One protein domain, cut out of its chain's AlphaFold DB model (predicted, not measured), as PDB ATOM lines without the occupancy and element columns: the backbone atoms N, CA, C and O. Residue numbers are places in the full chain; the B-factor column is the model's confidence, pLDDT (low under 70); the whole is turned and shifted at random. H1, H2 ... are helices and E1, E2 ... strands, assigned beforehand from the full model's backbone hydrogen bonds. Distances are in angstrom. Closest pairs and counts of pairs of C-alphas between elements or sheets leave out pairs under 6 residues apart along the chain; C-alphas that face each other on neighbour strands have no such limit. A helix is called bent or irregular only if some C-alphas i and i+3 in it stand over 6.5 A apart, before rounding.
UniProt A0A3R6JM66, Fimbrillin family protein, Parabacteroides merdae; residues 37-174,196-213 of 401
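This is residues 37 to 174 and 196 to 213 of the 401 residues of the protein "Fimbrillin family protein" of Parabacteroides merdae (UniProt A0A3R6JM66). Little regular structure is here: look for one sheet curled into a nearly closed barrel, edge strands E1 and E4 close together, long loops round it, H1 and E6 farthest out. The 156 printed residues, under half in named elements, hold E1 E2 H1 E3 E4 E5 E6 E7 E8 along the chain; the mixed sheet runs E1 E8 E7 E5 E2 E3 E4. It is mostly strand, compact, radius of gyration of the C-alphas 15.2 A, spans 43 by 41 by 30 A.

Find C-alpha 39 at (221.507, 192.553, 145.472), where E1, residues 39 to 41, begins. Next come E2, 68 to 75, 23.1 A; H1, 76 to 82; E3, 95 to 101; E4, 106 to 109; E5, 122 to 128; E6, 150 to 153; E7, 163 to 169; E8, 205 to 212, 23.2 A, ending at (232.687, 172.756, 146.425).

In this folded sheet, bent back on itself, E1 and E8 face E5, E2, E3 and E4, with E7 as hinge. In parallel E1 and E8, N 41 and O 206 are within hydrogen-bond range, 2.8 A. H1, every O i to N i+4 pair within range, only grazes the sheet. E6 pairs with no named strand.

Across the cut, C-alphas 174 and 196 are 19.4 A apart. Long links include E1 to E2. Low-confidence residues include 41 to 62.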
ATOM      1  N   ASN A  37     214.894 195.535 145.221       80.19
ATOM      2  CA  ASN A  37     215.564 194.501 144.429       80.19
ATOM      3  C   ASN A  37     216.612 193.782 145.281       80.19
ATOM      4  O   ASN A  37     217.408 194.451 145.941       80.19
ATOM      5  N   LEU A  38     216.665 192.450 145.200       78.81
ATOM      6  CA  LEU A  38     217.769 191.673 145.763       78.81
ATOM      7  C   LEU A  38     219.095 192.081 145.102       78.81
ATOM      8  O   LEU A  38     219.177 192.205 143.877       78.81
ATOM      9  N   ARG A  39     220.145 192.238 145.910       77.88
ATOM     10  CA  ARG A  39     221.507 192.553 145.472       77.88
ATOM     11  C   ARG A  39     222.496 191.557 146.057       77.88
ATOM     12  O   ARG A  39     222.438 191.260 147.244       77.88
ATOM     13  N   ILE A  40     223.418 191.080 145.229       75.56
ATOM     14  CA  ILE A  40     224.462 190.137 145.632       75.56
ATOM     15  C   ILE A  40     225.801 190.881 145.623       75.56
ATOM     16  O   ILE A  40     226.240 191.358 144.577       75.56
ATOM     17  N   GLU A  41     226.408 191.007 146.799       69.69
ATOM     18  CA  GLU A  41     227.708 191.633 147.039       69.69
ATOM     19  C   GLU A  41     228.873 190.681 146.724       69.69
ATOM     20  O   GLU A  41     228.731 189.456 146.756       69.69
ATOM     21  N   MET A  42     230.041 191.275 146.467       61.19
ATOM     22  CA  MET A  42     231.276 190.612 146.057       61.19
ATOM     23  C   MET A  42     232.475 190.750 147.033       61.19
ATOM     24  O   MET A  42     233.306 189.846 147.030       61.19
ATOM     25  N   ILE A  43     232.622 191.814 147.850       50.75
ATOM     26  CA  ILE A  43     233.902 192.156 148.545       50.75
ATOM     27  C   ILE A  43     233.896 191.935 150.072       50.75
ATOM     28  O   ILE A  43     232.951 192.312 150.761       50.75
ATOM     29  N   VAL A  44     235.023 191.412 150.589       39.34
ATOM     30  CA  VAL A  44     235.594 191.655 151.936       39.34
ATOM     31  C   VAL A  44     237.097 191.898 151.752       39.34
ATOM     32  O   VAL A  44     237.736 191.089 151.080       39.34
ATOM     33  N   ASP A  45     237.663 192.964 152.325       32.06
ATOM     34  CA  ASP A  45     239.117 193.165 152.442       32.06
ATOM     35  C   ASP A  45     239.809 191.911 153.014       32.06
ATOM     36  O   ASP A  45     239.457 191.445 154.097       32.06
ATOM     37  N   GLY A  46     240.798 191.357 152.305       35.78
ATOM     38  CA  GLY A  46     241.572 190.204 152.777       35.78
ATOM     39  C   GLY A  46     242.150 189.327 151.662       35.78
ATOM     40  O   GLY A  46     241.685 189.344 150.525       35.78
ATOM     41  N   ILE A  47     243.206 188.575 151.991       31.98
ATOM     42  CA  ILE A  47     243.949 187.713 151.057       31.98
ATOM     43  C   ILE A  47     243.060 186.546 150.596       31.98
ATOM     44  O   ILE A  47     242.502 185.818 151.409       31.98
ATOM     45  N   SER A  48     242.958 186.415 149.272       37.00
ATOM     46  CA  SER A  48     242.155 185.459 148.504       37.00
ATOM     47  C   SER A  48     242.795 184.074 148.438       37.00
ATOM     48  O   SER A  48     243.935 183.976 147.988       37.00
ATOM     49  N   THR A  49     242.033 183.019 148.737       36.25
ATOM     50  CA  THR A  49     242.072 181.756 147.977       36.25
ATOM     51  C   THR A  49     240.682 181.105 147.997       36.25
ATOM     52  O   THR A  49     239.894 181.310 148.916       36.25
ATOM     53  N   LYS A  50     240.377 180.254 147.005       40.38
ATOM     54  CA  LYS A  50     239.244 179.307 147.088       40.38
ATOM     55  C   LYS A  50     239.418 178.254 148.206       40.38
ATOM     56  O   LYS A  50     238.547 177.419 148.423       40.38
ATOM     57  N   GLY A  51     240.552 178.283 148.904       38.75
ATOM     58  CA  GLY A  51     240.971 177.267 149.847       38.75
ATOM     59  C   GLY A  51     240.752 177.696 151.285       38.75
ATOM     60  O   GLY A  51     241.626 178.307 151.890       38.75
ATOM     61  N   ASN A  52     239.648 177.256 151.882       37.47
ATOM     62  CA  ASN A  52     239.542 177.231 153.336       37.47
ATOM     63  C   ASN A  52     239.523 175.814 153.885       37.47
ATOM     64  O   ASN A  52     239.074 174.878 153.233       37.47
ATOM     65  N   THR A  53     239.876 175.712 155.162       36.31
ATOM     66  CA  THR A  53     239.926 174.533 156.040       36.31
ATOM     67  C   THR A  53     238.688 173.610 156.013       36.31
ATOM     68  O   THR A  53     238.775 172.485 156.490       36.31
ATOM     69  N   GLU A  54     237.564 174.043 155.426       34.25
ATOM     70  CA  GLU A  54     236.307 173.280 155.272       34.25
ATOM     71  C   GLU A  54     235.721 173.306 153.839       34.25
ATOM     72  O   GLU A  54     234.537 173.028 153.642       34.25
ATOM     73  N   GLY A  55     236.496 173.727 152.831       41.84
ATOM     74  CA  GLY A  55     236.003 173.897 151.458       41.84
ATOM     75  C   GLY A  55     234.996 175.042 151.281       41.84
ATOM     76  O   GLY A  55     234.313 175.100 150.263       41.84
ATOM     77  N   MET A  56     234.867 175.936 152.269       34.00
ATOM     78  CA  MET A  56     234.138 177.201 152.150       34.00
ATOM     79  C   MET A  56     234.976 178.233 151.408       34.00
ATOM     80  O   MET A  56     236.157 178.367 151.676       34.00
ATOM     81  N   MET A  57     234.357 179.029 150.550       42.12
ATOM     82  CA  MET A  57     234.982 180.241 150.032       42.12
ATOM     83  C   MET A  57     234.860 181.340 151.104       42.12
ATOM     84  O   MET A  57     233.743 181.795 151.370       42.12
ATOM     85  N   THR A  58     235.951 181.782 151.745       35.06
ATOM     86  CA  THR A  58     235.943 183.051 152.510       35.06
ATOM     87  C   THR A  58     237.017 183.997 152.005       35.06
ATOM     88  O   THR A  58     238.184 183.633 151.996       35.06
ATOM     89  N   GLY A  59     236.626 185.238 151.710       38.56
ATOM     90  CA  GLY A  59     237.550 186.335 151.410       38.56
ATOM     91  C   GLY A  59     238.056 186.342 149.962       38.56
ATOM     92  O   GLY A  59     238.513 185.329 149.443       38.56
ATOM     93  N   GLY A  60     237.983 187.503 149.302       47.19
ATOM     94  CA  GLY A  60     238.540 187.729 147.959       47.19
ATOM     95  C   GLY A  60     237.612 187.473 146.756       47.19
ATOM     96  O   GLY A  60     236.425 187.173 146.899       47.19
ATOM     97  N   HIS A  61     238.170 187.636 145.544       55.38
ATOM     98  CA  HIS A  61     237.472 187.563 144.247       55.38
ATOM     99  C   HIS A  61     237.923 186.375 143.389       55.38
ATOM    100  O   HIS A  61     238.877 186.489 142.623       55.38
ATOM    101  N   PRO A  62     237.226 185.239 143.491       61.34
ATOM    102  CA  PRO A  62     237.551 184.017 142.764       61.34
ATOM    103  C   PRO A  62     236.754 183.856 141.455       61.34
ATOM    104  O   PRO A  62     236.908 182.849 140.767       61.34
ATOM    105  N   TRP A  63     235.860 184.804 141.164       74.31
ATOM    106  CA  TRP A  63     234.940 184.788 140.028       74.31
ATOM    107  C   TRP A  63     235.534 185.550 138.845       74.31
ATOM    108  O   TRP A  63     236.098 186.634 139.020       74.31
ATOM    109  N   VAL A  64     235.367 185.011 137.639       76.88
ATOM    110  CA  VAL A  64     235.810 185.624 136.380       76.88
ATOM    111  C   VAL A  64     234.619 186.095 135.549       76.88
ATOM    112  O   VAL A  64     233.504 185.586 135.685       76.88
ATOM    113  N   ASP A  65     234.834 187.111 134.706       82.31
ATOM    114  CA  ASP A  65     233.759 187.701 133.902       82.31
ATOM    115  C   ASP A  65     232.993 186.624 133.129       82.31
ATOM    116  O   ASP A  65     233.576 185.825 132.397       82.31
ATOM    117  N   GLY A  66     231.671 186.609 133.288       80.94
ATOM    118  CA  GLY A  66     230.815 185.637 132.625       80.94
ATOM    119  C   GLY A  66     230.469 184.387 133.432       80.94
ATOM    120  O   GLY A  66     229.567 183.674 132.983       80.94
ATOM    121  N   ASP A  67     231.078 184.154 134.601       82.50
ATOM    122  CA  ASP A  67     230.664 183.085 135.521       82.50
ATOM    123  C   ASP A  67     229.173 183.195 135.851       82.50
ATOM    124  O   ASP A  67     228.631 184.294 135.980       82.50
ATOM    125  N   GLN A  68     228.478 182.061 135.972       85.38
ATOM    126  CA  GLN A  68     227.024 182.051 136.148       85.38
ATOM    127  C   GLN A  68     226.585 181.208 137.335       85.38
ATOM    128  O   GLN A  68     227.028 180.072 137.485       85.38
ATOM    129  N   ILE A  69     225.608 181.717 138.086       87.00
ATOM    130  CA  ILE A  69     224.969 181.021 139.208       87.00
ATOM    131  C   ILE A  69     223.448 180.953 139.047       87.00
ATOM    132  O   ILE A  69     222.824 181.837 138.451       87.00
ATOM    133  N   ARG A  70     222.849 179.893 139.599       88.25
ATOM    134  CA  ARG A  70     221.410 179.791 139.846       88.25
ATOM    135  C   ARG A  70     221.160 180.155 141.292       88.25
ATOM    136  O   ARG A  70     221.761 179.564 142.181       88.25
ATOM    137  N   LEU A  71     220.259 181.101 141.509       89.44
ATOM    138  CA  LEU A  71     219.786 181.489 142.824       89.44
ATOM    139  C   LEU A  71     218.362 180.972 143.029       89.44
ATOM    140  O   LEU A  71     217.447 181.372 142.312       89.44
ATOM    141  N   PHE A  72     218.189 180.096 144.008       90.00
ATOM    142  CA  PHE A  72     216.911 179.583 144.471       90.00
ATOM    143  C   PHE A  72     216.382 180.481 145.588       90.00
ATOM    144  O   PHE A  72     217.039 180.611 146.619       90.00
ATOM    145  N   THR A  73     215.207 181.081 145.394       90.62
ATOM    146  CA  THR A  73     214.584 182.006 146.357       90.62
ATOM    147  C   THR A  73     213.297 181.398 146.909       90.62
ATOM    148  O   THR A  73     212.283 181.322 146.209       90.62
ATOM    149  N   LEU A  74     213.337 180.971 148.168       89.88
ATOM    150  CA  LEU A  74     212.264 180.238 148.833       89.88
ATOM    151  C   LEU A  74     211.502 181.133 149.813       89.88
ATOM    152  O   LEU A  74     212.071 182.071 150.370       89.88
ATOM    153  N   ASP A  75     210.236 180.809 150.064       90.06
ATOM    154  CA  ASP A  75     209.520 181.272 151.253       90.06
ATOM    155  C   ASP A  75     210.203 180.692 152.499       90.06
ATOM    156  O   ASP A  75     210.262 179.476 152.686       90.06
ATOM    157  N   HIS A  76     210.766 181.573 153.327       85.88
ATOM    158  CA  HIS A  76     211.513 181.161 154.512       85.88
ATOM    159  C   HIS A  76     210.617 180.471 155.540       85.88
ATOM    160  O   HIS A  76     210.994 179.438 156.081       85.88
ATOM    161  N   ASP A  77     209.444 181.035 155.829       84.44
ATOM    162  CA  ASP A  77     208.629 180.571 156.952       84.44
ATOM    163  C   ASP A  77     208.021 179.193 156.660       84.44
ATOM    164  O   ASP A  77     207.888 178.377 157.570       84.44
ATOM    165  N   LYS A  78     207.713 178.900 155.390       87.81
ATOM    166  CA  LYS A  78     207.301 177.554 154.967       87.81
ATOM    167  C   LYS A  78     208.445 176.552 155.030       87.81
ATOM    168  O   LYS A  78     208.269 175.468 155.579       87.81
ATOM    169  N   PHE A  79     209.621 176.928 154.528       86.38
ATOM    170  CA  PHE A  79     210.782 176.045 154.556       86.38
ATOM    171  C   PHE A  79     211.213 175.704 155.992       86.38
ATOM    172  O   PHE A  79     211.483 174.544 156.286       86.38
ATOM    173  N   GLU A  80     211.204 176.672 156.911       82.38
ATOM    174  CA  GLU A  80     211.530 176.441 158.326       82.38
ATOM    175  C   GLU A  80     210.479 175.603 159.068       82.38
ATOM    176  O   GLU A  80     210.813 174.874 160.001       82.38
ATOM    177  N   ALA A  81     209.202 175.704 158.688       84.81
ATOM    178  CA  ALA A  81     208.128 175.002 159.386       84.81
ATOM    179  C   ALA A  81     208.158 173.484 159.151       84.81
ATOM    180  O   ALA A  81     207.932 172.715 160.087       84.81
ATOM    181  N   ASP A  82     208.396 173.051 157.911       84.12
ATOM    182  CA  ASP A  82     208.293 171.636 157.534       84.12
ATOM    183  C   ASP A  82     209.229 171.196 156.391       84.12
ATOM    184  O   ASP A  82     209.124 170.067 155.907       84.12
ATOM    185  N   GLY A  83     210.165 172.049 155.963       82.12
ATOM    186  CA  GLY A  83     211.068 171.772 154.845       82.12
ATOM    187  C   GLY A  83     210.423 171.929 153.466       82.12
ATOM    188  O   GLY A  83     211.049 171.579 152.463       82.12
ATOM    189  N   THR A  84     209.190 172.445 153.378       87.56
ATOM    190  CA  THR A  84     208.517 172.648 152.091       87.56
ATOM    191  C   THR A  84     209.270 173.666 151.247       87.56
ATOM    192  O   THR A  84     209.389 174.845 151.590       87.56
ATOM    193  N   VAL A  85     209.730 173.219 150.079       88.88
ATOM    194  CA  VAL A  85     210.271 174.108 149.057       88.88
ATOM    195  C   VAL A  85     209.119 174.814 148.359       88.88
ATOM    196  O   VAL A  85     208.469 174.265 147.469       88.88
ATOM    197  N   GLU A  86     208.897 176.068 148.732       89.25
ATOM    198  CA  GLU A  86     207.970 176.949 148.039       89.25
ATOM    199  C   GLU A  86     208.687 178.197 147.540       89.25
ATOM    200  O   GLU A  86     209.503 178.788 148.242       89.25
ATOM    201  N   LYS A  87     208.379 178.608 146.311       90.00
ATOM    202  CA  LYS A  87     208.923 179.825 145.713       90.00
ATOM    203  C   LYS A  87     208.489 181.059 146.505       90.00
ATOM    204  O   LYS A  87     207.302 181.254 146.753       90.00
ATOM    205  N   TYR A  88     209.434 181.956 146.768       89.62
ATOM    206  CA  TYR A  88     209.135 183.271 147.323       89.62
ATOM    207  C   TYR A  88     208.224 184.095 146.400       89.62
ATOM    208  O   TYR A  88     208.465 184.205 145.196       89.62
ATOM    209  N   SER A  89     207.197 184.732 146.966       85.94
ATOM    210  CA  SER A  89     206.160 185.458 146.213       85.94
ATOM    211  C   SER A  89     206.700 186.571 145.303       85.94
ATOM    212  O   SER A  89     206.114 186.863 144.261       85.94
ATOM    213  N   GLY A  90     207.829 187.175 145.680       81.25
ATOM    214  CA  GLY A  90     208.509 188.234 144.940       81.25
ATOM    215  C   GLY A  90     209.440 187.767 143.815       81.25
ATOM    216  O   GLY A  90     210.151 188.587 143.233       81.25
ATOM    217  N   ALA A  91     209.467 186.467 143.516       80.94
ATOM    218  CA  ALA A  91     210.177 185.897 142.379       80.94
ATOM    219  C   ALA A  91     209.182 185.252 141.398       80.94
ATOM    220  O   ALA A  91     208.254 184.554 141.813       80.94
ATOM    221  N   ASP A  92     209.372 185.413 140.085       78.88
ATOM    222  CA  ASP A  92     208.490 184.743 139.104       78.88
ATOM    223  C   ASP A  92     208.788 183.246 139.001       78.88
ATOM    224  O   ASP A  92     207.871 182.443 138.831       78.88
ATOM    225  N   PHE A  93     210.050 182.869 139.216       81.19
ATOM    226  CA  PHE A  93     210.538 181.490 139.226       81.19
ATOM    227  C   PHE A  93     211.328 181.207 140.500       81.19
ATOM    228  O   PHE A  93     211.901 182.124 141.088       81.19
ATOM    229  N   LEU A  94     211.347 179.934 140.906       84.88
ATOM    230  CA  LEU A  94     212.099 179.472 142.072       84.88
ATOM    231  C   LEU A  94     213.599 179.682 141.877       84.88
ATOM    232  O   LEU A  94     214.245 180.207 142.775       84.88
ATOM    233  N   ASN A  95     214.123 179.325 140.702       86.50
ATOM    234  CA  ASN A  95     215.519 179.496 140.322       86.50
ATOM    235  C   ASN A  95     215.676 180.666 139.330       86.50
ATOM    236  O   ASN A  95     214.975 180.742 138.322       86.50
ATOM    237  N   LYS A  96     216.593 181.593 139.612       86.69
ATOM    238  CA  LYS A  96     216.922 182.743 138.752       86.69
ATOM    239  C   LYS A  96     218.411 182.737 138.417       86.69
ATOM    240  O   LYS A  96     219.247 182.510 139.286       86.69
ATOM    241  N   GLY A  97     218.736 182.982 137.156       86.88
ATOM    242  CA  GLY A  97     220.095 183.060 136.644       86.88
ATOM    243  C   GLY A  97     220.732 184.417 136.915       86.88
ATOM    244  O   GLY A  97     220.127 185.473 136.691       86.88
ATOM    245  N   TYR A  98     221.985 184.384 137.353       87.62
ATOM    246  CA  TYR A  98     222.840 185.553 137.493       87.62
ATOM    247  C   TYR A  98     224.178 185.288 136.820       87.62
ATOM    248  O   TYR A  98     224.691 184.173 136.866       87.62
ATOM    249  N   LYS A  99     224.741 186.325 136.207       87.75
ATOM    250  CA  LYS A  99     226.059 186.307 135.584       87.75
ATOM    251  C   LYS A  99     226.949 187.346 136.241       87.75
ATOM    252  O   LYS A  99     226.528 188.493 136.405       87.75
ATOM    253  N   TYR A 100     228.165 186.953 136.583       85.62
ATOM    254  CA  TYR A 100     229.162 187.855 137.115       85.62
ATOM    255  C   TYR A 100     229.671 188.798 136.020       85.62
ATOM    256  O   TYR A 100     229.945 188.377 134.892       85.62
ATOM    257  N   VAL A 101     229.741 190.087 136.348       85.06
ATOM    258  CA  VAL A 101     230.257 191.150 135.481       85.06
ATOM    259  C   VAL A 101     231.472 191.756 136.172       85.06
ATOM    260  O   VAL A 101     231.325 192.598 137.059       85.06
ATOM    261  N   ALA A 102     232.669 191.337 135.764       80.88
ATOM    262  CA  ALA A 102     233.915 191.667 136.457       80.88
ATOM    263  C   ALA A 102     234.187 193.173 136.481       80.88
ATOM    264  O   ALA A 102     234.575 193.717 137.506       80.88
ATOM    265  N   ALA A 103     233.890 193.872 135.381       79.50
ATOM    266  CA  ALA A 103     234.066 195.322 135.285       79.50
ATOM    267  C   ALA A 103     233.185 196.130 136.260       79.50
ATOM    268  O   ALA A 103     233.407 197.325 136.433       79.50
ATOM    269  N   GLN A 104     232.154 195.507 136.832       78.25
ATOM    270  CA  GLN A 104     231.214 196.133 137.762       78.25
ATOM    271  C   GLN A 104     231.266 195.497 139.152       78.25
ATOM    272  O   GLN A 104     230.485 195.903 140.008       78.25
ATOM    273  N   GLU A 105     232.116 194.480 139.344       74.88
ATOM    274  CA  GLU A 105     232.219 193.700 140.580       74.88
ATOM    275  C   GLU A 105     230.832 193.321 141.129       74.88
ATOM    276  O   GLU A 105     230.516 193.500 142.305       74.88
ATOM    277  N   THR A 106     229.950 192.836 140.245       76.69
ATOM    278  CA  THR A 106     228.553 192.565 140.599       76.69
ATOM    279  C   THR A 106     227.950 191.393 139.834       76.69
ATOM    280  O   THR A 106     228.397 191.020 138.747       76.69
ATOM    281  N   TRP A 107     226.879 190.836 140.395       85.12
ATOM    282  CA  TRP A 107     226.057 189.809 139.768       85.12
ATOM    283  C   TRP A 107     224.860 190.442 139.070       85.12
ATOM    284  O   TRP A 107     223.969 191.009 139.705       85.12
ATOM    285  N   LYS A 108     224.797 190.295 137.748       86.88
ATOM    286  CA  LYS A 108     223.685 190.788 136.940       86.88
ATOM    287  C   LYS A 108     222.692 189.666 136.667       86.88
ATOM    288  O   LYS A 108     223.075 188.607 136.178       86.88
ATOM    289  N   ASN A 109     221.412 189.907 136.938       87.06
ATOM    290  CA  ASN A 109     220.347 188.996 136.527       87.06
ATOM    291  C   ASN A 109     220.338 188.849 134.993       87.06
ATOM    292  O   ASN A 109     220.488 189.838 134.270       87.06
ATOM    293  N   VAL A 110     220.213 187.612 134.510       85.31
ATOM    294  CA  VAL A 110     220.215 187.286 133.069       85.31
ATOM    295  C   VAL A 110     218.912 186.657 132.577       85.31
ATOM    296  O   VAL A 110     218.779 186.411 131.381       85.31
ATOM    297  N   ASP A 111     217.964 186.421 133.483       81.88
ATOM    298  CA  ASP A 111     216.608 185.985 133.145       81.88
ATOM    299  C   ASP A 111     215.669 187.208 133.042       81.88
ATOM    300  O   ASP A 111     216.146 188.338 132.996       81.88
ATOM    301  N   ASN A 112     214.348 186.993 132.951       76.94
ATOM    302  CA  ASN A 112     213.362 188.060 132.701       76.94
ATOM    303  C   ASN A 112     213.397 189.183 133.756       76.94
ATOM    304  O   ASN A 112     213.986 190.234 133.522       76.94
ATOM    305  N   ASP A 113     212.743 188.967 134.903       81.56
ATOM    306  CA  ASP A 113     212.670 189.960 135.975       81.56
ATOM    307  C   ASP A 113     213.558 189.564 137.169       81.56
ATOM    308  O   ASP A 113     213.677 188.373 137.497       81.56
ATOM    309  N   PRO A 114     214.185 190.537 137.853       82.19
ATOM    310  CA  PRO A 114     214.954 190.276 139.062       82.19
ATOM    311  C   PRO A 114     214.045 189.888 140.237       82.19
ATOM    312  O   PRO A 114     212.861 190.219 140.284       82.19
ATOM    313  N   VAL A 115     214.623 189.224 141.241       86.38
ATOM    314  CA  VAL A 115     213.924 188.955 142.506       86.38
ATOM    315  C   VAL A 115     213.628 190.275 143.217       86.38
ATOM    316  O   VAL A 115     214.540 191.056 143.509       86.38
ATOM    317  N   THR A 116     212.351 190.498 143.524       88.00
ATOM    318  CA  THR A 116     211.880 191.684 144.238       88.00
ATOM    319  C   THR A 116     211.458 191.303 145.653       88.00
ATOM    320  O   THR A 116     210.471 190.604 145.853       88.00
ATOM    321  N   LEU A 117     212.186 191.778 146.652       78.00
ATOM    322  CA  LEU A 117     211.923 191.524 148.060       78.00
ATOM    323  C   LEU A 117     210.811 192.439 148.585       78.00
ATOM    324  O   LEU A 117     210.735 193.623 148.254       78.00
ATOM    325  N   SER A 118     209.947 191.872 149.420       76.56
ATOM    326  CA  SER A 118     208.888 192.550 150.175       76.56
ATOM    327  C   SER A 118     209.174 192.445 151.679       76.56
ATOM    328  O   SER A 118     210.266 192.052 152.079       76.56
ATOM    329  N   ASN A 119     208.203 192.767 152.532       71.38
ATOM    330  CA  ASN A 119     208.308 192.526 153.974       71.38
ATOM    331  C   ASN A 119     208.243 191.031 154.359       71.38
ATOM    332  O   ASN A 119     208.401 190.705 155.534       71.38
ATOM    333  N   GLN A 120     207.972 190.135 153.405       78.38
ATOM    334  CA  GLN A 120     208.057 188.688 153.604       78.38
ATOM    335  C   GLN A 120     209.510 188.217 153.579       78.38
ATOM    336  O   GLN A 120     210.313 188.709 152.783       78.38
ATOM    337  N   LYS A 121     209.811 187.209 154.396       81.56
ATOM    338  CA  LYS A 121     211.140 186.612 154.525       81.56
ATOM    339  C   LYS A 121     211.410 185.619 153.396       81.56
ATOM    340  O   LYS A 121     210.583 184.748 153.129       81.56
ATOM    341  N   ALA A 122     212.580 185.717 152.774       84.19
ATOM    342  CA  ALA A 122     213.037 184.768 151.766       84.19
ATOM    343  C   ALA A 122     214.310 184.040 152.209       84.19
ATOM    344  O   ALA A 122     215.206 184.656 152.781       84.19
ATOM    345  N   ARG A 123     214.429 182.750 151.892       86.69
ATOM    346  CA  ARG A 123     215.658 181.955 152.054       86.69
ATOM    347  C   ARG A 123     216.320 181.789 150.688       86.69
ATOM    348  O   ARG A 123     215.642 181.448 149.724       86.69
ATOM    349  N   LEU A 124     217.629 182.029 150.596       87.19
ATOM    350  CA  LEU A 124     218.374 181.910 149.339       87.19
ATOM    351  C   LEU A 124     219.352 180.738 149.363       87.19
ATOM    352  O   LEU A 124     220.148 180.654 150.297       87.19
ATOM    353  N   TYR A 125     219.369 179.953 148.289       86.62
ATOM    354  CA  TYR A 125     220.423 178.983 147.981       86.62
ATOM    355  C   TYR A 125     221.015 179.263 146.602       86.62
ATOM    356  O   TYR A 125     220.300 179.671 145.693       86.62
ATOM    357  N   ALA A 126     222.314 179.055 146.430       86.12
ATOM    358  CA  ALA A 126     223.020 179.303 145.180       86.12
ATOM    359  C   ALA A 126     223.714 178.037 144.676       86.12
ATOM    360  O   ALA A 126     224.191 177.234 145.476       86.12
ATOM    361  N   PHE A 127     223.806 177.899 143.355       85.94
ATOM    362  CA  PHE A 127     224.515 176.817 142.675       85.94
ATOM    363  C   PHE A 127     225.295 177.337 141.464       85.94
ATOM    364  O   PHE A 127     224.793 178.185 140.724       85.94
ATOM    365  N   SER A 128     226.496 176.811 141.251       83.94
ATOM    366  CA  SER A 128     227.394 177.124 140.138       83.94
ATOM    367  C   SER A 128     227.993 175.833 139.569       83.94
ATOM    368  O   SER A 128     228.241 174.917 140.349       83.94
ATOM    369  N   PRO A 129     228.302 175.763 138.267       79.62
ATOM    370  CA  PRO A 129     227.895 176.712 137.241       79.62
ATOM    371  C   PRO A 129     226.406 176.578 136.890       79.62
ATOM    372  O   PRO A 129     225.814 175.504 136.924       79.62
ATOM    373  N   SER A 130     225.795 177.688 136.480       73.06
ATOM    374  CA  SER A 130     224.396 177.769 136.024       73.06
ATOM    375  C   SER A 130     224.185 177.374 134.551       73.06
ATOM    376  O   SER A 130     223.185 177.749 133.925       73.06
ATOM    377  N   ILE A 131     225.124 176.632 133.975       64.38
ATOM    378  CA  ILE A 131     225.071 176.173 132.588       64.38
ATOM    379  C   ILE A 131     225.054 174.645 132.545       64.38
ATOM    380  O   ILE A 131     225.749 174.001 133.329       64.38
ATOM    381  N   PRO A 132     224.288 174.031 131.629       55.31
ATOM    382  CA  PRO A 132     224.403 172.602 131.393       55.31
ATOM    383  C   PRO A 132     225.750 172.324 130.735       55.31
ATOM    384  O   PRO A 132     225.962 172.651 129.570       55.31
ATOM    385  N   VAL A 133     226.683 171.751 131.493       52.00
ATOM    386  CA  VAL A 133     228.051 171.554 130.994       52.00
ATOM    387  C   VAL A 133     228.193 170.286 130.137       52.00
ATOM    388  O   VAL A 133     229.112 170.180 129.333       52.00
ATOM    389  N   ALA A 134     227.239 169.360 130.250       48.72
ATOM    390  CA  ALA A 134     226.887 168.315 129.285       48.72
ATOM    391  C   ALA A 134     225.684 167.537 129.851       48.72
ATOM    392  O   ALA A 134     225.634 167.282 131.055       48.72
ATOM    393  N   GLY A 135     224.723 167.144 129.011       53.44
ATOM    394  CA  GLY A 135     223.532 166.384 129.422       53.44
ATOM    395  C   GLY A 135     222.207 167.087 129.090       53.44
ATOM    396  O   GLY A 135     222.219 168.200 128.569       53.44
ATOM    397  N   PRO A 136     221.053 166.452 129.361       49.22
ATOM    398  CA  PRO A 136     219.734 166.942 128.939       49.22
ATOM    399  C   PRO A 136     219.173 168.080 129.812       49.22
ATOM    400  O   PRO A 136     218.020 168.466 129.637       49.22
ATOM    401  N   PHE A 137     219.931 168.578 130.792       56.44
ATOM    402  CA  PHE A 137     219.411 169.490 131.809       56.44
ATOM    403  C   PHE A 137     219.199 170.903 131.260       56.44
ATOM    404  O   PHE A 137     220.092 171.491 130.653       56.44
ATOM    405  N   VAL A 138     218.020 171.472 131.508       57.88
ATOM    406  CA  VAL A 138     217.690 172.859 131.170       57.88
ATOM    407  C   VAL A 138     217.526 173.625 132.474       57.88
ATOM    408  O   VAL A 138     216.541 173.464 133.177       57.88
ATOM    409  N   TYR A 139     218.507 174.457 132.812       64.31
ATOM    410  CA  TYR A 139     218.500 175.208 134.071       64.31
ATOM    411  C   TYR A 139     217.617 176.463 134.042       64.31
ATOM    412  O   TYR A 139     217.332 177.019 135.097       64.31
ATOM    413  N   ASN A 140     217.223 176.961 132.863       58.12
ATOM    414  CA  ASN A 140     216.495 178.226 132.755       58.12
ATOM    415  C   ASN A 140     214.977 178.023 132.719       58.12
ATOM    416  O   ASN A 140     214.470 177.388 131.795       58.12
ATOM    417  N   GLY A 141     214.261 178.606 133.686       54.97
ATOM    418  CA  GLY A 141     212.795 178.642 133.706       54.97
ATOM    419  C   GLY A 141     212.135 177.285 133.957       54.97
ATOM    420  O   GLY A 141     210.914 177.172 133.843       54.97
ATOM    421  N   ASP A 142     212.922 176.265 134.304       66.50
ATOM    422  CA  ASP A 142     212.406 174.961 134.686       66.50
ATOM    423  C   ASP A 142     211.808 175.052 136.093       66.50
ATOM    424  O   ASP A 142     212.519 175.163 137.094       66.50
ATOM    425  N   ALA A 143     210.476 175.027 136.162       63.34
ATOM    426  CA  ALA A 143     209.733 175.027 137.417       63.34
ATOM    427  C   ALA A 143     209.905 173.723 138.217       63.34
ATOM    428  O   ALA A 143     209.531 173.685 139.386       63.34
ATOM    429  N   THR A 144     210.449 172.669 137.601       70.38
ATOM    430  CA  THR A 144     210.757 171.390 138.256       70.38
ATOM    431  C   THR A 144     212.162 171.352 138.854       70.38
ATOM    432  O   THR A 144     212.457 170.457 139.644       70.38
ATOM    433  N   LEU A 145     213.016 172.331 138.525       78.88
ATOM    434  CA  LEU A 145     214.325 172.482 139.143       78.88
ATOM    435  C   LEU A 145     214.194 173.209 140.485       78.88
ATOM    436  O   LEU A 145     213.984 174.428 140.548       78.88
ATOM    437  N   ASP A 146     214.389 172.445 141.552       85.50
ATOM    438  CA  ASP A 146     214.352 172.896 142.938       85.50
ATOM    439  C   ASP A 146     215.706 172.630 143.645       85.50
ATOM    440  O   ASP A 146     216.534 171.869 143.132       85.50
ATOM    441  N   PRO A 147     215.984 173.277 144.793       87.38
ATOM    442  CA  PRO A 147     217.286 173.202 145.450       87.38
ATOM    443  C   PRO A 147     217.571 171.832 146.089       87.38
ATOM    444  O   PRO A 147     218.697 171.583 146.498       87.38
ATOM    445  N   THR A 148     216.600 170.923 146.177       88.75
ATOM    446  CA  THR A 148     216.799 169.579 146.742       88.75
ATOM    447  C   THR A 148     217.255 168.558 145.702       88.75
ATOM    448  O   THR A 148     217.685 167.461 146.061       88.75
ATOM    449  N   ARG A 149     217.159 168.890 144.404       88.44
ATOM    450  CA  ARG A 149     217.480 167.969 143.301       88.44
ATOM    451  C   ARG A 149     218.200 168.659 142.144       88.44
ATOM    452  O   ARG A 149     217.845 168.471 140.979       88.44
ATOM    453  N   VAL A 150     219.229 169.444 142.449       87.94
ATOM    454  CA  VAL A 150     220.034 170.109 141.417       87.94
ATOM    455  C   VAL A 150     220.916 169.071 140.710       87.94
ATOM    456  O   VAL A 150     221.610 168.319 141.388       87.94
ATOM    457  N   PRO A 151     220.905 168.961 139.373       87.50
ATOM    458  CA  PRO A 151     221.716 167.968 138.678       87.50
ATOM    459  C   PRO A 151     223.223 168.188 138.832       87.50
ATOM    460  O   PRO A 151     223.709 169.313 138.757       87.50
ATOM    461  N   ILE A 152     223.975 167.098 138.976       86.38
ATOM    462  CA  ILE A 152     225.437 167.121 139.031       86.38
ATOM    463  C   ILE A 152     226.017 165.914 138.292       86.38
ATOM    464  O   ILE A 152     225.476 164.811 138.364       86.38
ATOM    465  N   ASN A 153     227.133 166.127 137.597       86.56
ATOM    466  CA  ASN A 153     227.886 165.069 136.929       86.56
ATOM    467  C   ASN A 153     229.312 165.031 137.481       86.56
ATOM    468  O   ASN A 153     229.911 166.069 137.762       86.56
ATOM    469  N   PHE A 154     229.880 163.839 137.567       85.75
ATOM    470  CA  PHE A 154     231.243 163.586 138.019       85.75
ATOM    471  C   PHE A 154     232.072 163.019 136.867       85.75
ATOM    472  O   PHE A 154     231.524 162.580 135.856       85.75
ATOM    473  N   ASN A 155     233.400 163.032 137.006       77.19
ATOM    474  CA  ASN A 155     234.311 162.403 136.047       77.19
ATOM    475  C   ASN A 155     234.054 162.827 134.580       77.19
ATOM    476  O   ASN A 155     234.005 162.015 133.656       77.19
ATOM    477  N   THR A 156     233.827 164.123 134.360       71.00
ATOM    478  CA  THR A 156     233.623 164.666 133.012       71.00
ATOM    479  C   THR A 156     234.965 165.080 132.399       71.00
ATOM    480  O   THR A 156     235.820 165.588 133.129       71.00
ATOM    481  N   PRO A 157     235.152 164.966 131.068       67.38
ATOM    482  CA  PRO A 157     236.383 165.418 130.409       67.38
ATOM    483  C   PRO A 157     236.703 166.900 130.654       67.38
ATOM    484  O   PRO A 157     237.864 167.293 130.664       67.38
ATOM    485  N   ASN A 158     235.666 167.714 130.878       70.38
ATOM    486  CA  ASN A 158     235.784 169.154 131.101       70.38
ATOM    487  C   ASN A 158     236.013 169.530 132.574       70.38
ATOM    488  O   ASN A 158     236.096 170.719 132.862       70.38
ATOM    489  N   LYS A 159     236.079 168.553 133.496       76.25
ATOM    490  CA  LYS A 159     236.328 168.765 134.935       76.25
ATOM    491  C   LYS A 159     235.505 169.902 135.535       76.25
ATOM    492  O   LYS A 159     236.022 170.845 136.121       76.25
ATOM    493  N   VAL A 160     234.197 169.797 135.355       78.31
ATOM    494  CA  VAL A 160     233.250 170.793 135.852       78.31
ATOM    495  C   VAL A 160     233.249 170.784 137.370       78.31
ATOM    496  O   VAL A 160     232.849 169.778 137.957       78.31
ATOM    497  N   ASP A 161     233.685 171.894 137.958       78.75
ATOM    498  CA  ASP A 161     233.665 172.136 139.396       78.75
ATOM    499  C   ASP A 161     232.338 172.778 139.806       78.75
ATOM    500  O   ASP A 161     232.000 173.883 139.369       78.75
ATOM    501  N   TYR A 162     231.568 172.059 140.617       83.25
ATOM    502  CA  TYR A 162     230.273 172.523 141.094       83.25
ATOM    503  C   TYR A 162     230.390 173.157 142.475       83.25
ATOM    504  O   TYR A 162     230.896 172.547 143.416       83.25
ATOM    505  N   LEU A 163     229.830 174.354 142.615       81.94
ATOM    506  CA  LEU A 163     229.754 175.083 143.873       81.94
ATOM    507  C   LEU A 163     228.299 175.201 144.318       81.94
ATOM    508  O   LEU A 163     227.407 175.414 143.498       81.94
ATOM    509  N   TYR A 164     228.052 175.157 145.620       81.50
ATOM    510  CA  TYR A 164     226.723 175.376 146.180       81.50
ATOM    511  C   TYR A 164     226.785 176.045 147.548       81.50
ATOM    512  O   TYR A 164     227.789 175.950 148.248       81.50
ATOM    513  N   GLY A 165     225.720 176.725 147.956       77.94
ATOM    514  CA  GLY A 165     225.663 177.283 149.301       77.94
ATOM    515  C   GLY A 165     224.487 178.208 149.544       77.94
ATOM    516  O   GLY A 165     223.506 178.194 148.808       77.94
ATOM    517  N   THR A 166     224.591 179.017 150.594       78.50
ATOM    518  CA  THR A 166     223.531 179.931 151.042       78.50
ATOM    519  C   THR A 166     224.075 181.345 151.224       78.50
ATOM    520  O   THR A 166     225.281 181.597 151.201       78.50
ATOM    521  N   HIS A 167     223.159 182.285 151.408       74.62
ATOM    522  CA  HIS A 167     223.460 183.670 151.724       74.62
ATOM    523  C   HIS A 167     223.797 183.901 153.210       74.62
ATOM    524  O   HIS A 167     223.381 183.135 154.086       74.62
ATOM    525  N   ARG A 168     224.485 185.017 153.487       68.56
ATOM    526  CA  ARG A 168     224.423 185.757 154.760       68.56
ATOM    527  C   ARG A 168     224.136 187.233 154.471       68.56
ATOM    528  O   ARG A 168     224.587 187.756 153.449       68.56
ATOM    529  N   ASN A 169     223.423 187.894 155.378       55.91
ATOM    530  CA  ASN A 169     223.183 189.337 155.298       55.91
ATOM    531  C   ASN A 169     224.470 190.095 155.637       55.91
ATOM    532  O   ASN A 169     225.213 189.683 156.530       55.91
ATOM    533  N   THR A 170     224.744 191.182 154.921       53.81
ATOM    534  CA  THR A 170     225.890 192.056 155.197       53.81
ATOM    535  C   THR A 170     225.404 193.230 156.032       53.81
ATOM    536  O   THR A 170     224.319 193.752 155.783       53.81
ATOM    537  N   LYS A 171     226.153 193.591 157.083       44.12
ATOM    538  CA  LYS A 171     225.635 194.539 158.066       44.12
ATOM    539  C   LYS A 171     225.562 195.971 157.529       44.12
ATOM    540  O   LYS A 171     224.498 196.543 157.670       44.12
ATOM    541  N   ASP A 172     226.601 196.524 156.884       39.62
ATOM    542  CA  ASP A 172     226.598 197.957 156.493       39.62
ATOM    543  C   ASP A 172     227.629 198.382 155.405       39.62
ATOM    544  O   ASP A 172     228.050 199.533 155.374       39.62
ATOM    545  N   GLY A 173     228.090 197.515 154.492       35.09
ATOM    546  CA  GLY A 173     229.006 197.957 153.412       35.09
ATOM    547  C   GLY A 173     230.338 198.582 153.879       35.09
ATOM    548  O   GLY A 173     230.964 199.329 153.130       35.09
ATOM    549  N   VAL A 174     230.782 198.288 155.105       31.02
ATOM    550  CA  VAL A 174     232.135 198.586 155.588       31.02
ATOM    551  C   VAL A 174     232.680 197.330 156.252       31.02
ATOM    552  O   VAL A 174     232.069 196.771 157.162       31.02
ATOM    553  N   LEU A 196     219.611 183.907 161.745       47.22
ATOM    554  CA  LEU A 196     219.254 185.006 160.811       47.22
ATOM    555  C   LEU A 196     219.391 184.483 159.365       47.22
ATOM    556  O   LEU A 196     220.327 184.816 158.642       47.22
ATOM    557  N   GLN A 197     218.497 183.569 158.982       62.41
ATOM    558  CA  GLN A 197     218.583 182.770 157.754       62.41
ATOM    559  C   GLN A 197     217.787 183.338 156.562       62.41
ATOM    560  O   GLN A 197     217.559 182.603 155.600       62.41
ATOM    561  N   TYR A 198     217.370 184.609 156.598       72.25
ATOM    562  CA  TYR A 198     216.498 185.186 155.573       72.25
ATOM    563  C   TYR A 198     216.880 186.595 155.116       72.25
ATOM    564  O   TYR A 198     217.518 187.359 155.843       72.25
ATOM    565  N   VAL A 199     216.371 186.953 153.938       77.50
ATOM    566  CA  VAL A 199     216.428 188.287 153.333       77.50
ATOM    567  C   VAL A 199     215.030 188.857 153.164       77.50
ATOM    568  O   VAL A 199     214.056 188.121 153.002       77.50
ATOM    569  N   ASP A 200     214.925 190.177 153.211       73.38
ATOM    570  CA  ASP A 200     213.674 190.911 153.052       73.38
ATOM    571  C   ASP A 200     213.944 192.287 152.433       73.38
ATOM    572  O   ASP A 200     215.074 192.631 152.077       73.38
ATOM    573  N   ASN A 201     212.899 193.099 152.292       66.75
ATOM    574  CA  ASN A 201     213.032 194.406 151.669       66.75
ATOM    575  C   ASN A 201     213.900 195.407 152.454       66.75
ATOM    576  O   ASN A 201     214.334 196.399 151.861       66.75
ATOM    577  N   LYS A 202     214.164 195.152 153.743       65.25
ATOM    578  CA  LYS A 202     215.026 195.975 154.603       65.25
ATOM    579  C   LYS A 202     216.491 195.571 154.495       65.25
ATOM    580  O   LYS A 202     217.350 196.438 154.591       65.25
ATOM    581  N   ASN A 203     216.762 194.290 154.241       67.25
ATOM    582  CA  ASN A 203     218.104 193.731 154.082       67.25
ATOM    583  C   ASN A 203     218.263 193.074 152.698       67.25
ATOM    584  O   ASN A 203     218.395 191.853 152.602       67.25
ATOM    585  N   PRO A 204     218.222 193.857 151.602       71.44
ATOM    586  CA  PRO A 204     218.258 193.300 150.256       71.44
ATOM    587  C   PRO A 204     219.665 192.953 149.764       71.44
ATOM    588  O   PRO A 204     219.791 192.408 148.671       71.44
ATOM    589  N   LEU A 205     220.715 193.315 150.507       73.19
ATOM    590  CA  LEU A 205     222.105 193.055 150.144       73.19
ATOM    591  C   LEU A 205     222.602 191.777 150.823       73.19
ATOM    592  O   LEU A 205     222.539 191.649 152.046       73.19
ATOM    593  N   VAL A 206     223.109 190.840 150.024       74.19
ATOM    594  CA  VAL A 206     223.580 189.537 150.501       74.19
ATOM    595  C   VAL A 206     224.972 189.212 150.017       74.19
ATOM    596  O   VAL A 206     225.355 189.596 148.918       74.19
ATOM    597  N   ARG A 207     225.684 188.388 150.782       74.94
ATOM    598  CA  ARG A 207     226.884 187.693 150.316       74.94
ATOM    599  C   ARG A 207     226.615 186.201 150.214       74.94
ATOM    600  O   ARG A 207     226.005 185.623 151.114       74.94
ATOM    601  N   LEU A 208     227.078 185.579 149.133       75.06
ATOM    602  CA  LEU A 208     226.976 184.134 148.938       75.06
ATOM    603  C   LEU A 208     228.205 183.435 149.514       75.06
ATOM    604  O   LEU A 208     229.335 183.808 149.213       75.06
ATOM    605  N   TYR A 209     227.970 182.401 150.315       71.38
ATOM    606  CA  TYR A 209     229.009 181.528 150.849       71.38
ATOM    607  C   TYR A 209     228.839 180.166 150.204       71.38
ATOM    608  O   TYR A 209     227.936 179.413 150.571       71.38
ATOM    609  N   MET A 210     229.681 179.882 149.214       72.62
ATOM    610  CA  MET A 210     229.608 178.655 148.432       72.62
ATOM    611  C   MET A 210     230.739 177.702 148.821       72.62
ATOM    612  O   MET A 210     231.818 178.140 149.224       72.62
ATOM    613  N   LYS A 211     230.462 176.404 148.729       72.56
ATOM    614  CA  LYS A 211     231.385 175.293 148.942       72.56
ATOM    615  C   LYS A 211     231.465 174.453 147.676       72.56
ATOM    616  O   LYS A 211     230.481 174.373 146.942       72.56
ATOM    617  N   HIS A 212     232.586 173.782 147.462       77.56
ATOM    618  CA  HIS A 212     232.687 172.756 146.425       77.56
ATOM    619  C   HIS A 212     231.785 171.561 146.762       77.56
ATOM    620  O   HIS A 212     231.752 171.094 147.901       77.56
ATOM    621  N   ALA A 213     231.062 171.050 145.768       80.38
ATOM    622  CA  ALA A 213     230.236 169.847 145.872       80.38
ATOM    623  C   ALA A 213     231.044 168.554 145.688       80.38
ATOM    624  O   ALA A 213     230.571 167.471 146.027       80.38
TER     625      ALA A 213